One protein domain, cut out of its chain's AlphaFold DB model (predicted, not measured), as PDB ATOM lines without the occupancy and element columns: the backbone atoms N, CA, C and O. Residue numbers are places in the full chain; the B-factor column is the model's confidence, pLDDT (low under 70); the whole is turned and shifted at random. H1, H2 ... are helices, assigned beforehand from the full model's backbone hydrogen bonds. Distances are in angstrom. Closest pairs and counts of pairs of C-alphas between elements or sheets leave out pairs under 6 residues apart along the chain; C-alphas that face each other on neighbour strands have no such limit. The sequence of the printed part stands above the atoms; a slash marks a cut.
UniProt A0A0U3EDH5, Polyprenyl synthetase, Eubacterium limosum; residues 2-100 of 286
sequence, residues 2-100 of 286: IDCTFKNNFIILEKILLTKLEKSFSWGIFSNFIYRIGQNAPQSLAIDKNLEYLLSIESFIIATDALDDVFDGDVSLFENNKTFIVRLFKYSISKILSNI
ATOM      1  N   ILE A   2      37.865   1.225  18.197       57.53
ATOM      2  CA  ILE A   2      37.587   0.787  16.824       57.53
ATOM      3  C   ILE A   2      36.119   1.142  16.571       57.53
ATOM      4  O   ILE A   2      35.250   0.654  17.287       57.53
ATOM      5  N   ASP A   3      35.874   2.057  15.637       73.62
ATOM      6  CA  ASP A   3      34.528   2.473  15.232       73.62
ATOM      7  C   ASP A   3      33.730   1.270  14.681       73.62
ATOM      8  O   ASP A   3      34.315   0.359  14.085       73.62
ATOM      9  N   CYS A   4      32.406   1.253  14.864       74.19
ATOM     10  CA  CYS A   4      31.525   0.186  14.371       74.19
ATOM     11  C   CYS A   4      31.679  -0.014  12.854       74.19
ATOM     12  O   CYS A   4      31.735  -1.153  12.391       74.19
ATOM     13  N   THR A   5      31.881   1.077  12.110       78.25
ATOM     14  CA  THR A   5      32.196   1.073  10.672       78.25
ATOM     15  C   THR A   5      33.445   0.243  10.356       78.25
ATOM     16  O   THR A   5      33.469  -0.563   9.430       78.25
ATOM     17  N   PHE A   6      34.491   0.375  11.174       80.69
ATOM     18  CA  PHE A   6      35.759  -0.324  10.971       80.69
ATOM     19  C   PHE A   6      35.622  -1.831  11.233       80.69
ATOM     20  O   PHE A   6      36.221  -2.642  10.531       80.69
ATOM     21  N   LYS A   7      34.803  -2.214  12.221       84.31
ATOM     22  CA  LYS A   7      34.478  -3.621  12.496       84.31
ATOM     23  C   LYS A   7      33.685  -4.249  11.343       84.31
ATOM     24  O   LYS A   7      33.995  -5.370  10.949       84.31
ATOM     25  N   ASN A   8      32.716  -3.526  10.782       87.06
ATOM     26  CA  ASN A   8      31.950  -3.991   9.624       87.06
ATOM     27  C   ASN A   8      32.853  -4.217   8.404       87.06
ATOM     28  O   ASN A   8      32.774  -5.275   7.783       87.06
ATOM     29  N   ASN A   9      33.776  -3.293   8.120       87.75
ATOM     30  CA  ASN A   9      34.703  -3.430   6.993       87.75
ATOM     31  C   ASN A   9      35.643  -4.643   7.133       87.75
ATOM     32  O   ASN A   9      35.966  -5.278   6.131       87.75
ATOM     33  N   PHE A  10      36.022  -5.037   8.354       88.12
ATOM     34  CA  PHE A  10      36.749  -6.295   8.568       88.12
ATOM     35  C   PHE A  10      35.910  -7.538   8.268       88.12
ATOM     36  O   PHE A  10      36.418  -8.464   7.645       88.12
ATOM     37  N   ILE A  11      34.636  -7.556   8.672       89.81
ATOM     38  CA  ILE A  11      33.725  -8.670   8.365       89.81
ATOM     39  C   ILE A  11      33.536  -8.795   6.847       89.81
ATOM     40  O   ILE A  11      33.486  -9.902   6.312       89.81
ATOM     41  N   ILE A  12      33.441  -7.665   6.141       90.38
ATOM     42  CA  ILE A  12      33.385  -7.639   4.675       90.38
ATOM     43  C   ILE A  12      34.685  -8.203   4.084       90.38
ATOM     44  O   ILE A  12      34.623  -9.106   3.252       90.38
ATOM     45  N   LEU A  13      35.851  -7.736   4.549       90.69
ATOM     46  CA  LEU A  13      37.155  -8.221   4.085       90.69
ATOM     47  C   LEU A  13      37.304  -9.737   4.271       90.69
ATOM     48  O   LEU A  13      37.711 -10.428   3.343       90.69
ATOM     49  N   GLU A  14      36.939 -10.263   5.439       90.31
ATOM     50  CA  GLU A  14      36.986 -11.697   5.735       90.31
ATOM     51  C   GLU A  14      36.126 -12.506   4.752       90.31
ATOM     52  O   GLU A  14      36.599 -13.484   4.169       90.31
ATOM     53  N   LYS A  15      34.890 -12.061   4.489       90.06
ATOM     54  CA  LYS A  15      34.000 -12.711   3.512       90.06
ATOM     55  C   LYS A  15      34.578 -12.702   2.096       90.06
ATOM     56  O   LYS A  15      34.460 -13.707   1.390       90.06
ATOM     57  N   ILE A  16      35.186 -11.588   1.681       89.50
ATOM     58  CA  ILE A  16      35.824 -11.468   0.363       89.50
ATOM     59  C   ILE A  16      36.999 -12.443   0.268       89.50
ATOM     60  O   ILE A  16      37.059 -13.220  -0.684       89.50
ATOM     61  N   LEU A  17      37.886 -12.456   1.267       88.50
ATOM     62  CA  LEU A  17      39.049 -13.347   1.307       88.50
ATOM     63  C   LEU A  17      38.638 -14.824   1.224       88.50
ATOM     64  O   LEU A  17      39.180 -15.560   0.403       88.50
ATOM     65  N   LEU A  18      37.643 -15.248   2.012       84.88
ATOM     66  CA  LEU A  18      37.131 -16.624   1.970       84.88
ATOM     67  C   LEU A  18      36.570 -16.977   0.585       84.88
ATOM     68  O   LEU A  18      36.882 -18.028   0.030       84.88
ATOM     69  N   THR A  19      35.797 -16.070  -0.018       87.00
ATOM     70  CA  THR A  19      35.225 -16.284  -1.356       87.00
ATOM     71  C   THR A  19      36.310 -16.399  -2.432       87.00
ATOM     72  O   THR A  19      36.216 -17.256  -3.315       87.00
ATOM     73  N   LYS A  20      37.353 -15.563  -2.358       85.12
ATOM     74  CA  LYS A  20      38.501 -15.595  -3.277       85.12
ATOM     75  C   LYS A  20      39.284 -16.898  -3.172       85.12
ATOM     76  O   LYS A  20      39.620 -17.486  -4.195       85.12
ATOM     77  N   LEU A  21      39.521 -17.388  -1.957       75.44
ATOM     78  CA  LEU A  21      40.264 -18.629  -1.732       75.44
ATOM     79  C   LEU A  21      39.477 -19.879  -2.161       75.44
ATOM     80  O   LEU A  21      40.055 -20.787  -2.760       75.44
ATOM     81  N   GLU A  22      38.171 -19.928  -1.894       78.44
ATOM     82  CA  GLU A  22      37.365 -21.138  -2.110       78.44
ATOM     83  C   GLU A  22      36.736 -21.222  -3.504       78.44
ATOM     84  O   GLU A  22      36.727 -22.287  -4.118       78.44
ATOM     85  N   LYS A  23      36.183 -20.113  -4.007       77.69
ATOM     86  CA  LYS A  23      35.193 -20.145  -5.100       77.69
ATOM     87  C   LYS A  23      35.634 -19.450  -6.376       77.69
ATOM     88  O   LYS A  23      34.926 -19.521  -7.369       77.69
ATOM     89  N   SER A  24      36.760 -18.746  -6.358       81.62
ATOM     90  CA  SER A  24      37.207 -17.970  -7.511       81.62
ATOM     91  C   SER A  24      38.729 -17.968  -7.629       81.62
ATOM     92  O   SER A  24      39.431 -18.750  -6.975       81.62
ATOM     93  N   PHE A  25      39.234 -17.142  -8.540       87.88
ATOM     94  CA  PHE A  25      40.648 -16.846  -8.639       87.88
ATOM     95  C   PHE A  25      41.112 -16.022  -7.427       87.88
ATOM     96  O   PHE A  25      40.541 -14.976  -7.114       87.88
ATOM     97  N   SER A  26      42.184 -16.492  -6.793       92.38
ATOM     98  CA  SER A  26      42.946 -15.813  -5.744       92.38
ATOM     99  C   SER A  26      44.360 -15.486  -6.226       92.38
ATOM    100  O   SER A  26      45.088 -16.357  -6.723       92.38
ATOM    101  N   TRP A  27      44.763 -14.240  -5.986       93.38
ATOM    102  CA  TRP A  27      46.124 -13.740  -6.158       93.38
ATOM    103  C   TRP A  27      47.104 -14.355  -5.164       93.38
ATOM    104  O   TRP A  27      48.256 -14.594  -5.515       93.38
ATOM    105  N   GLY A  28      46.648 -14.676  -3.951       93.31
ATOM    106  CA  GLY A  28      47.421 -15.476  -3.003       93.31
ATOM    107  C   GLY A  28      47.813 -16.828  -3.606       93.31
ATOM    108  O   GLY A  28      48.997 -17.141  -3.707       93.31
ATOM    109  N   ILE A  29      46.839 -17.604  -4.092       93.50
ATOM    110  CA  ILE A  29      47.103 -18.916  -4.716       93.50
ATOM    111  C   ILE A  29      47.977 -18.769  -5.973       93.50
ATOM    112  O   ILE A  29      48.927 -19.533  -6.146       93.50
ATOM    113  N   PHE A  30      47.715 -17.761  -6.814       95.12
ATOM    114  CA  PHE A  30      48.578 -17.414  -7.950       95.12
ATOM    115  C   PHE A  30      50.036 -17.214  -7.511       95.12
ATOM    116  O   PHE A  30      50.947 -17.819  -8.075       95.12
ATOM    117  N   SER A  31      50.270 -16.419  -6.467       94.81
ATOM    118  CA  SER A  31      51.606 -16.183  -5.922       94.81
ATOM    119  C   SER A  31      52.266 -17.460  -5.405       94.81
ATOM    120  O   SER A  31      53.480 -17.616  -5.548       94.81
ATOM    121  N   ASN A  32      51.493 -18.399  -4.854       95.25
ATOM    122  CA  ASN A  32      52.025 -19.697  -4.451       95.25
ATOM    123  C   ASN A  32      52.505 -20.520  -5.655       95.25
ATOM    124  O   ASN A  32      53.613 -21.052  -5.616       95.25
ATOM    125  N   PHE A  33      51.732 -20.562  -6.745       96.50
ATOM    126  CA  PHE A  33      52.169 -21.211  -7.987       96.50
ATOM    127  C   PHE A  33      53.464 -20.594  -8.513       96.50
ATOM    128  O   PHE A  33      54.417 -21.316  -8.795       96.50
ATOM    129  N   ILE A  34      53.552 -19.262  -8.577       96.50
ATOM    130  CA  ILE A  34      54.782 -18.582  -9.006       96.50
ATOM    131  C   ILE A  34      55.964 -18.934  -8.092       96.50
ATOM    132  O   ILE A  34      57.066 -19.177  -8.588       96.50
ATOM    133  N   TYR A  35      55.754 -19.018  -6.775       95.25
ATOM    134  CA  TYR A  35      56.799 -19.432  -5.839       95.25
ATOM    135  C   TYR A  35      57.272 -20.870  -6.081       95.25
ATOM    136  O   TYR A  35      58.480 -21.105  -6.161       95.25
ATOM    137  N   ARG A  36      56.341 -21.824  -6.217       96.44
ATOM    138  CA  ARG A  36      56.640 -23.242  -6.484       96.44
ATOM    139  C   ARG A  36      57.363 -23.412  -7.815       96.44
ATOM    140  O   ARG A  36      58.414 -24.045  -7.866       96.44
ATOM    141  N   ILE A  37      56.870 -22.760  -8.868       96.81
ATOM    142  CA  ILE A  37      57.505 -22.750 -10.190       96.81
ATOM    143  C   ILE A  37      58.919 -22.168 -10.096       96.81
ATOM    144  O   ILE A  37      59.862 -22.758 -10.627       96.81
ATOM    145  N   GLY A  38      59.082 -21.059  -9.370       95.19
ATOM    146  CA  GLY A  38      60.350 -20.357  -9.195       95.19
ATOM    147  C   GLY A  38      61.424 -21.128  -8.423       95.19
ATOM    148  O   GLY A  38      62.600 -20.779  -8.529       95.19
ATOM    149  N   GLN A  39      61.058 -22.177  -7.675       94.69
ATOM    150  CA  GLN A  39      62.029 -23.097  -7.062       94.69
ATOM    151  C   GLN A  39      62.760 -23.941  -8.113       94.69
ATOM    152  O   GLN A  39      63.821 -24.484  -7.811       94.69
ATOM    153  N   ASN A  40      62.224 -24.013  -9.340       95.19
ATOM    154  CA  ASN A  40      62.772 -24.776 -10.460       95.19
ATOM    155  C   ASN A  40      63.145 -26.208 -10.059       95.19
ATOM    156  O   ASN A  40      64.241 -26.694 -10.350       95.19
ATOM    157  N   ALA A  41      62.237 -26.857  -9.341       92.94
ATOM    158  CA  ALA A  41      62.417 -28.184  -8.785       92.94
ATOM    159  C   ALA A  41      61.233 -29.075  -9.188       92.94
ATOM    160  O   ALA A  41      60.140 -28.562  -9.443       92.94
ATOM    161  N   PRO A  42      61.421 -30.409  -9.221       90.62
ATOM    162  CA  PRO A  42      60.311 -31.338  -9.378       90.62
ATOM    163  C   PRO A  42      59.199 -31.059  -8.364       90.62
ATOM    164  O   PRO A  42      59.477 -30.762  -7.203       90.62
ATOM    165  N   GLN A  43      57.943 -31.221  -8.785       89.81
ATOM    166  CA  GLN A  43      56.765 -30.888  -7.976       89.81
ATOM    167  C   GLN A  43      56.764 -31.547  -6.586       89.81
ATOM    168  O   GLN A  43      56.343 -30.927  -5.614       89.81
ATOM    169  N   SER A  44      57.292 -32.770  -6.469       87.25
ATOM    170  CA  SER A  44      57.409 -33.502  -5.200       87.25
ATOM    171  C   SER A  44      58.324 -32.837  -4.165       87.25
ATOM    172  O   SER A  44      58.313 -33.230  -3.003       87.25
ATOM    173  N   LEU A  45      59.157 -31.886  -4.588       85.56
ATOM    174  CA  LEU A  45      60.090 -31.134  -3.748       85.56
ATOM    175  C   LEU A  45      59.683 -29.661  -3.597       85.56
ATOM    176  O   LEU A  45      60.347 -28.930  -2.866       85.56
ATOM    177  N   ALA A  46      58.631 -29.218  -4.292       85.62
ATOM    178  CA  ALA A  46      58.184 -27.835  -4.252       85.62
ATOM    179  C   ALA A  46      57.496 -27.534  -2.916       85.62
ATOM    180  O   ALA A  46      56.569 -28.234  -2.509       85.62
ATOM    181  N   ILE A  47      57.941 -26.470  -2.254       90.88
ATOM    182  CA  ILE A  47      57.416 -26.032  -0.957       90.88
ATOM    183  C   ILE A  47      56.436 -24.874  -1.162       90.88
ATOM    184  O   ILE A  47      56.659 -24.015  -2.015       90.88
ATOM    185  N   ASP A  48      55.382 -24.817  -0.357       91.31
ATOM    186  CA  ASP A  48      54.420 -23.714  -0.374       91.31
ATOM    187  C   ASP A  48      54.911 -22.488   0.407       91.31
ATOM    188  O   ASP A  48      55.663 -22.579   1.383       91.31
ATOM    189  N   LYS A  49      54.432 -21.305   0.013       90.00
ATOM    190  CA  LYS A  49      54.493 -20.118   0.871       90.00
ATOM    191  C   LYS A  49      53.556 -20.286   2.065       90.00
ATOM    192  O   LYS A  49      52.525 -20.947   1.998       90.00
ATOM    193  N   ASN A  50      53.898 -19.620   3.167       89.06
ATOM    194  CA  ASN A  50      53.030 -19.598   4.338       89.06
ATOM    195  C   ASN A  50      51.718 -18.839   4.055       89.06
ATOM    196  O   ASN A  50      51.662 -17.942   3.214       89.06
ATOM    197  N   LEU A  51      50.667 -19.182   4.802       88.31
ATOM    198  CA  LEU A  51      49.337 -18.595   4.637       88.31
ATOM    199  C   LEU A  51      49.327 -17.071   4.841       88.31
ATOM    200  O   LEU A  51      48.619 -16.362   4.133       88.31
ATOM    201  N   GLU A  52      50.131 -16.554   5.777       88.81
ATOM    202  CA  GLU A  52      50.219 -15.112   6.045       88.81
ATOM    203  C   GLU A  52      50.673 -14.336   4.801       88.81
ATOM    204  O   GLU A  52      50.119 -13.279   4.489       88.81
ATOM    205  N   TYR A  53      51.637 -14.872   4.053       89.12
ATOM    206  CA  TYR A  53      52.104 -14.292   2.802       89.12
ATOM    207  C   TYR A  53      50.992 -14.279   1.749       89.12
ATOM    208  O   TYR A  53      50.731 -13.231   1.160       89.12
ATOM    209  N   LEU A  54      50.288 -15.402   1.563       91.00
ATOM    210  CA  LEU A  54      49.191 -15.506   0.592       91.00
ATOM    211  C   LEU A  54      48.077 -14.494   0.893       91.00
ATOM    212  O   LEU A  54      47.633 -13.772   0.001       91.00
ATOM    213  N   LEU A  55      47.680 -14.386   2.165       91.06
ATOM    214  CA  LEU A  55      46.674 -13.423   2.619       91.06
ATOM    215  C   LEU A  55      47.144 -11.974   2.463       91.06
ATOM    216  O   LEU A  55      46.326 -11.097   2.190       91.06
ATOM    217  N   SER A  56      48.444 -11.712   2.614       92.44
ATOM    218  CA  SER A  56      49.009 -10.371   2.432       92.44
ATOM    219  C   SER A  56      48.963  -9.929   0.969       92.44
ATOM    220  O   SER A  56      48.651  -8.770   0.703       92.44
ATOM    221  N   ILE A  57      49.224 -10.844   0.027       93.50
ATOM    222  CA  ILE A  57      49.066 -10.585  -1.412       93.50
ATOM    223  C   ILE A  57      47.596 -10.336  -1.756       93.50
ATOM    224  O   ILE A  57      47.278  -9.335  -2.395       93.50
ATOM    225  N   GLU A  58      46.690 -11.201  -1.300       93.94
ATOM    226  CA  GLU A  58      45.259 -11.053  -1.587       93.94
ATOM    227  C   GLU A  58      44.704  -9.739  -1.014       93.94
ATOM    228  O   GLU A  58      44.033  -8.980  -1.706       93.94
ATOM    229  N   SER A  59      45.062  -9.415   0.231       93.31
ATOM    230  CA  SER A  59      44.660  -8.163   0.882       93.31
ATOM    231  C   SER A  59      45.258  -6.932   0.206       93.31
ATOM    232  O   SER A  59      44.670  -5.854   0.266       93.31
ATOM    233  N   PHE A  60      46.445  -7.056  -0.393       93.81
ATOM    234  CA  PHE A  60      47.044  -5.986  -1.184       93.81
ATOM    235  C   PHE A  60      46.222  -5.722  -2.447       93.81
ATOM    236  O   PHE A  60      45.887  -4.564  -2.685       93.81
ATOM    237  N   ILE A  61      45.830  -6.768  -3.181       92.31
ATOM    238  CA  ILE A  61      45.013  -6.607  -4.390       92.31
ATOM    239  C   ILE A  61      43.608  -6.092  -4.078       92.31
ATOM    240  O   ILE A  61      43.156  -5.134  -4.693       92.31
ATOM    241  N   ILE A  62      42.943  -6.629  -3.053       91.88
ATOM    242  CA  ILE A  62      41.629  -6.114  -2.631       91.88
ATOM    243  C   ILE A  62      41.713  -4.617  -2.298       91.88
ATOM    244  O   ILE A  62      40.798  -3.850  -2.595       91.88
ATOM    245  N   ALA A  63      42.814  -4.182  -1.679       91.44
ATOM    246  CA  ALA A  63      43.015  -2.773  -1.383       91.44
ATOM    247  C   ALA A  63      43.296  -1.934  -2.636       91.44
ATOM    248  O   ALA A  63      42.862  -0.787  -2.668       91.44
ATOM    249  N   THR A  64      44.010  -2.460  -3.639       89.62
ATOM    250  CA  THR A  64      44.211  -1.747  -4.911       89.62
ATOM    251  C   THR A  64      42.913  -1.619  -5.691       89.62
ATOM    252  O   THR A  64      42.618  -0.516  -6.134       89.62
ATOM    253  N   ASP A  65      42.109  -2.679  -5.766       88.25
ATOM    254  CA  ASP A  65      40.817  -2.665  -6.463       88.25
ATOM    255  C   ASP A  65      39.864  -1.662  -5.790       88.25
ATOM    256  O   ASP A  65      39.290  -0.795  -6.439       88.25
ATOM    257  N   ALA A  66      39.797  -1.669  -4.453       88.56
ATOM    258  CA  ALA A  66      38.980  -0.705  -3.718       88.56
ATOM    259  C   ALA A  66      39.491   0.748  -3.821       88.56
ATOM    260  O   ALA A  66      38.708   1.681  -3.628       88.56
ATOM    261  N   LEU A  67      40.793   0.965  -4.059       86.38
ATOM    262  CA  LEU A  67      41.323   2.296  -4.372       86.38
ATOM    263  C   LEU A  67      40.903   2.728  -5.776       86.38
ATOM    264  O   LEU A  67      40.515   3.883  -5.930       86.38
ATOM    265  N   ASP A  68      40.967   1.823  -6.753       83.00
ATOM    266  CA  ASP A  68      40.545   2.066  -8.136       83.00
ATOM    267  C   ASP A  68      39.069   2.477  -8.187       83.00
ATOM    268  O   ASP A  68      38.766   3.562  -8.674       83.00
ATOM    269  N   ASP A  69      38.185   1.735  -7.503       83.44
ATOM    270  CA  ASP A  69      36.761   2.087  -7.366       83.44
ATOM    271  C   ASP A  69      36.570   3.520  -6.835       83.44
ATOM    272  O   ASP A  69      35.706   4.277  -7.282       83.44
ATOM    273  N   VAL A  70      37.391   3.927  -5.858       82.94
ATOM    274  CA  VAL A  70      37.326   5.273  -5.275       82.94
ATOM    275  C   VAL A  70      37.776   6.350  -6.264       82.94
ATOM    276  O   VAL A  70      37.252   7.467  -6.201       82.94
ATOM    277  N   PHE A  71      38.756   6.060  -7.120       78.06
ATOM    278  CA  PHE A  71      39.244   6.996  -8.135       78.06
ATOM    279  C   PHE A  71      38.298   7.086  -9.337       78.06
ATOM    280  O   PHE A  71      38.068   8.197  -9.820       78.06
ATOM    281  N   ASP A  72      37.691   5.969  -9.736       73.69
ATOM    282  CA  ASP A  72      36.704   5.887 -10.819       73.69
ATOM    283  C   ASP A  72      35.317   6.418 -10.406       73.69
ATOM    284  O   ASP A  72      34.471   6.704 -11.256       73.69
ATOM    285  N   GLY A  73      35.087   6.623  -9.105       72.88
ATOM    286  CA  GLY A  73      33.805   7.093  -8.571       72.88
ATOM    287  C   GLY A  73      32.743   5.994  -8.480       72.88
ATOM    288  O   GLY A  73      31.551   6.301  -8.399       72.88
ATOM    289  N   ASP A  74      33.172   4.734  -8.482       74.25
ATOM    290  CA  ASP A  74      32.336   3.550  -8.330       74.25
ATOM    291  C   ASP A  74      31.926   3.311  -6.864       74.25
ATOM    292  O   ASP A  74      32.444   3.906  -5.909       74.25
ATOM    293  N   VAL A  75      30.940   2.429  -6.666       72.25
ATOM    294  CA  VAL A  75      30.504   2.024  -5.325       72.25
ATOM    295  C   VAL A  75      31.567   1.116  -4.718       72.25
ATOM    296  O   VAL A  75      31.631  -0.073  -5.010       72.25
ATOM    297  N   SER A  76      32.384   1.693  -3.840       71.94
ATOM    298  CA  SER A  76      33.425   0.956  -3.130       71.94
ATOM    299  C   SER A  76      32.865  -0.212  -2.311       71.94
ATOM    300  O   SER A  76      31.852  -0.080  -1.622       71.94
ATOM    301  N   LEU A  77      33.603  -1.326  -2.310       75.50
ATOM    302  CA  LEU A  77      33.290  -2.557  -1.572       75.50
ATOM    303  C   LEU A  77      33.099  -2.395  -0.057       75.50
ATOM    304  O   LEU A  77      32.493  -3.267   0.565       75.50
ATOM    305  N   PHE A  78      33.624  -1.332   0.557       82.44
ATOM    306  CA  PHE A  78      33.448  -1.103   1.993       82.44
ATOM    307  C   PHE A  78      32.800   0.258   2.323       82.44
ATOM    308  O   PHE A  78      32.793   1.195   1.522       82.44
ATOM    309  N   GLU A  79      32.237   0.381   3.525       69.19
ATOM    310  CA  GLU A  79      31.448   1.546   3.947       69.19
ATOM    311  C   GLU A  79      32.358   2.675   4.488       69.19
ATOM    312  O   GLU A  79      33.279   2.419   5.267       69.19
ATOM    313  N   ASN A  80      32.115   3.934   4.075       62.28
ATOM    314  CA  ASN A  80      32.795   5.172   4.528       62.28
ATOM    315  C   ASN A  80      34.335   5.075   4.644       62.28
ATOM    316  O   ASN A  80      34.942   5.121   5.714       62.28
ATOM    317  N   ASN A  81      34.987   4.941   3.488       69.06
ATOM    318  CA  ASN A  81      35.957   3.864   3.348       69.06
ATOM    319  C   ASN A  81      37.408   4.255   3.038       69.06
ATOM    320  O   ASN A  81      38.322   3.450   3.199       69.06
ATOM    321  N   LYS A  82      37.675   5.497   2.620       83.06
ATOM    322  CA  LYS A  82      39.027   5.883   2.160       83.06
ATOM    323  C   LYS A  82      40.095   5.622   3.226       83.06
ATOM    324  O   LYS A  82      41.175   5.125   2.927       83.06
ATOM    325  N   THR A  83      39.786   5.907   4.492       86.62
ATOM    326  CA  THR A  83      40.712   5.658   5.604       86.62
ATOM    327  C   THR A  83      40.948   4.169   5.848       86.62
ATOM    328  O   THR A  83      42.084   3.791   6.133       86.62
ATOM    329  N   PHE A  84      39.913   3.329   5.751       88.00
ATOM    330  CA  PHE A  84      40.061   1.881   5.902       88.00
ATOM    331  C   PHE A  84      40.873   1.299   4.742       88.00
ATOM    332  O   PHE A  84      41.888   0.660   5.004       88.00
ATOM    333  N   ILE A  85      40.520   1.620   3.492       89.75
ATOM    334  CA  ILE A  85      41.237   1.166   2.292       89.75
ATOM    335  C   ILE A  85      42.718   1.555   2.354       89.75
ATOM    336  O   ILE A  85      43.588   0.703   2.205       89.75
ATOM    337  N   VAL A  86      43.038   2.822   2.651       89.19
ATOM    338  CA  VAL A  86      44.436   3.281   2.746       89.19
ATOM    339  C   VAL A  86      45.189   2.562   3.869       89.19
ATOM    340  O   VAL A  86      46.380   2.277   3.732       89.19
ATOM    341  N   ARG A  87      44.527   2.263   4.995       90.62
ATOM    342  CA  ARG A  87      45.137   1.487   6.085       90.62
ATOM    343  C   ARG A  87      45.360   0.033   5.686       90.62
ATOM    344  O   ARG A  87      46.438  -0.477   5.975       90.62
ATOM    345  N   LEU A  88      44.394  -0.595   5.017       91.50
ATOM    346  CA  LEU A  88      44.515  -1.952   4.488       91.50
ATOM    347  C   LEU A  88      45.671  -2.028   3.488       91.50
ATOM    348  O   LEU A  88      46.575  -2.830   3.677       91.50
ATOM    349  N   PHE A  89      45.722  -1.118   2.515       91.62
ATOM    350  CA  PHE A  89      46.804  -1.019   1.534       91.62
ATOM    351  C   PHE A  89      48.186  -0.916   2.200       91.62
ATOM    352  O   PHE A  89      49.086  -1.707   1.915       91.62
ATOM    353  N   LYS A  90      48.349   0.022   3.147       91.44
ATOM    354  CA  LYS A  90      49.608   0.206   3.891       91.44
ATOM    355  C   LYS A  90      49.983  -1.023   4.715       91.44
ATOM    356  O   LYS A  90      51.157  -1.391   4.754       91.44
ATOM    357  N   TYR A  91      49.006  -1.642   5.375       91.81
ATOM    358  CA  TYR A  91      49.215  -2.858   6.152       91.81
ATOM    359  C   TYR A  91      49.689  -4.008   5.258       91.81
ATOM    360  O   TYR A  91      50.717  -4.617   5.554       91.81
ATOM    361  N   SER A  92      49.006  -4.250   4.139       92.75
ATOM    362  CA  SER A  92      49.335  -5.319   3.195       92.75
ATOM    363  C   SER A  92      50.731  -5.132   2.592       92.75
ATOM    364  O   SER A  92      51.527  -6.069   2.613       92.75
ATOM    365  N   ILE A  93      51.094  -3.911   2.165       90.56
ATOM    366  CA  ILE A  93      52.463  -3.610   1.707       90.56
ATOM    367  C   ILE A  93      53.484  -3.880   2.812       90.56
ATOM    368  O   ILE A  93      54.494  -4.537   2.565       90.56
ATOM    369  N   SER A  94      53.239  -3.401   4.036       90.81
ATOM    370  CA  SER A  94      54.167  -3.617   5.151       90.81
ATOM    371  C   SER A  94      54.385  -5.105   5.423       90.81
ATOM    372  O   SER A  94      55.517  -5.509   5.692       90.81
ATOM    373  N   LYS A  95      53.323  -5.916   5.345       91.62
ATOM    374  CA  LYS A  95      53.388  -7.369   5.533       91.62
ATOM    375  C   LYS A  95      54.100  -8.084   4.389       91.62
ATOM    376  O   LYS A  95      54.898  -8.988   4.640       91.62
ATOM    377  N   ILE A  96      53.884  -7.654   3.150       90.25
ATOM    378  CA  ILE A  96      54.640  -8.143   1.993       90.25
ATOM    379  C   ILE A  96      56.134  -7.848   2.187       90.25
ATOM    380  O   ILE A  96      56.954  -8.764   2.155       90.25
ATOM    381  N   LEU A  97      56.492  -6.595   2.472       88.12
ATOM    382  CA  LEU A  97      57.885  -6.166   2.622       88.12
ATOM    383  C   LEU A  97      58.603  -6.843   3.798       88.12
ATOM    384  O   LEU A  97      59.809  -7.087   3.701       88.12
ATOM    385  N   SER A  98      57.895  -7.171   4.887       88.12
ATOM    386  CA  SER A  98      58.476  -7.925   6.008       88.12
ATOM    387  C   SER A  98      58.768  -9.388   5.664       88.12
ATOM    388  O   SER A  98      59.666  -9.977   6.257       88.12
ATOM    389  N   ASN A  99      58.042  -9.965   4.701       83.94
ATOM    390  CA  ASN A  99      58.235 -11.346   4.246       83.94
ATOM    391  C   ASN A  99      59.282 -11.481   3.126       83.94
ATOM    392  O   ASN A  99      59.683 -12.594   2.783       83.94
ATOM    393  N   ILE A 100      59.742 -10.366   2.555       83.06
ATOM    394  CA  ILE A 100      60.825 -10.358   1.573       83.06
ATOM    395  C   ILE A 100      62.154 -10.232   2.324       83.06
ATOM    396  O   ILE A 100      62.464  -9.190   2.903       83.06
TER     397      ILE A 100
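AT A GLANCE: This is residues 2 to 100 of the 286 residues of the protein "Polyprenyl synthetase" of Eubacterium limosum (UniProt A0A0U3EDH5). A long helix, H3, is the core of an elongated helical domain: H4 folds back on it as a helical hairpin, H2 makes a corner with it, meeting residues 53 to 61 of H3 with its own residues 27 to 32 and running away from there, and H1 crosses H3 more loosely. The long link of residues 39 to 50 makes one end of the longest axis. The printed part has 99 residues with four named helices, H1, H2, H3 and H4 in chain order, and no named strand; the class is all helix. It is only just compact, close to loose, with a radius of gyration of the C-alphas of 15.2 A and spans of 48 by 28 by 25 A.

HOW THE PARTS SIT: H3, residues 51 to 72, is the hub. H4, residues 82 to 99, touches it, closest at the C-alphas of Phe 60 and Ser 92, 5.0 A apart; this hairpin runs opposite ways at a shallow tilt of 34 degrees, only just short of steep. H2, residues 27 to 38, touches H3 with residues 27 to 32 alone, at a steep tilt of 52 degrees; the closest C-alphas, of Gly 28 and Leu 54, are 4.0 A apart. H1, residues 4 to 23, only just touches H3, with 3 pairs of C-alphas within 8 A and with Leu 17 alone, whose C-alpha is 7.2 A from that of Glu 58; the tilt is steep, 66 degrees. H1 and H4 are close but not clearly touching, the closest C-alphas, of Phe 6 and Phe 84, being 7.0 A apart. H2 and H4 are apart. In H1, H2, H3 and H4 every O i to N i+4 pair is within hydrogen-bond range.

IN THESE COORDINATES: H3 is 31.6 A long, H1 28.4 A, H4 25.9 A and H2 16.0 A. H1 begins at C-alpha 4 (31.525, 0.186, 14.371), and H4 ends at C-alpha 99 (58.235, -11.346, 4.246).

THE WHOLE: The C-alphas farthest apart, of Asp 3 and Pro 42, are 49.1 A apart. The printed part has no cut, and the link from H2 to H3 is long. Residue 2 and residues 79 to 81 have pLDDT under 70.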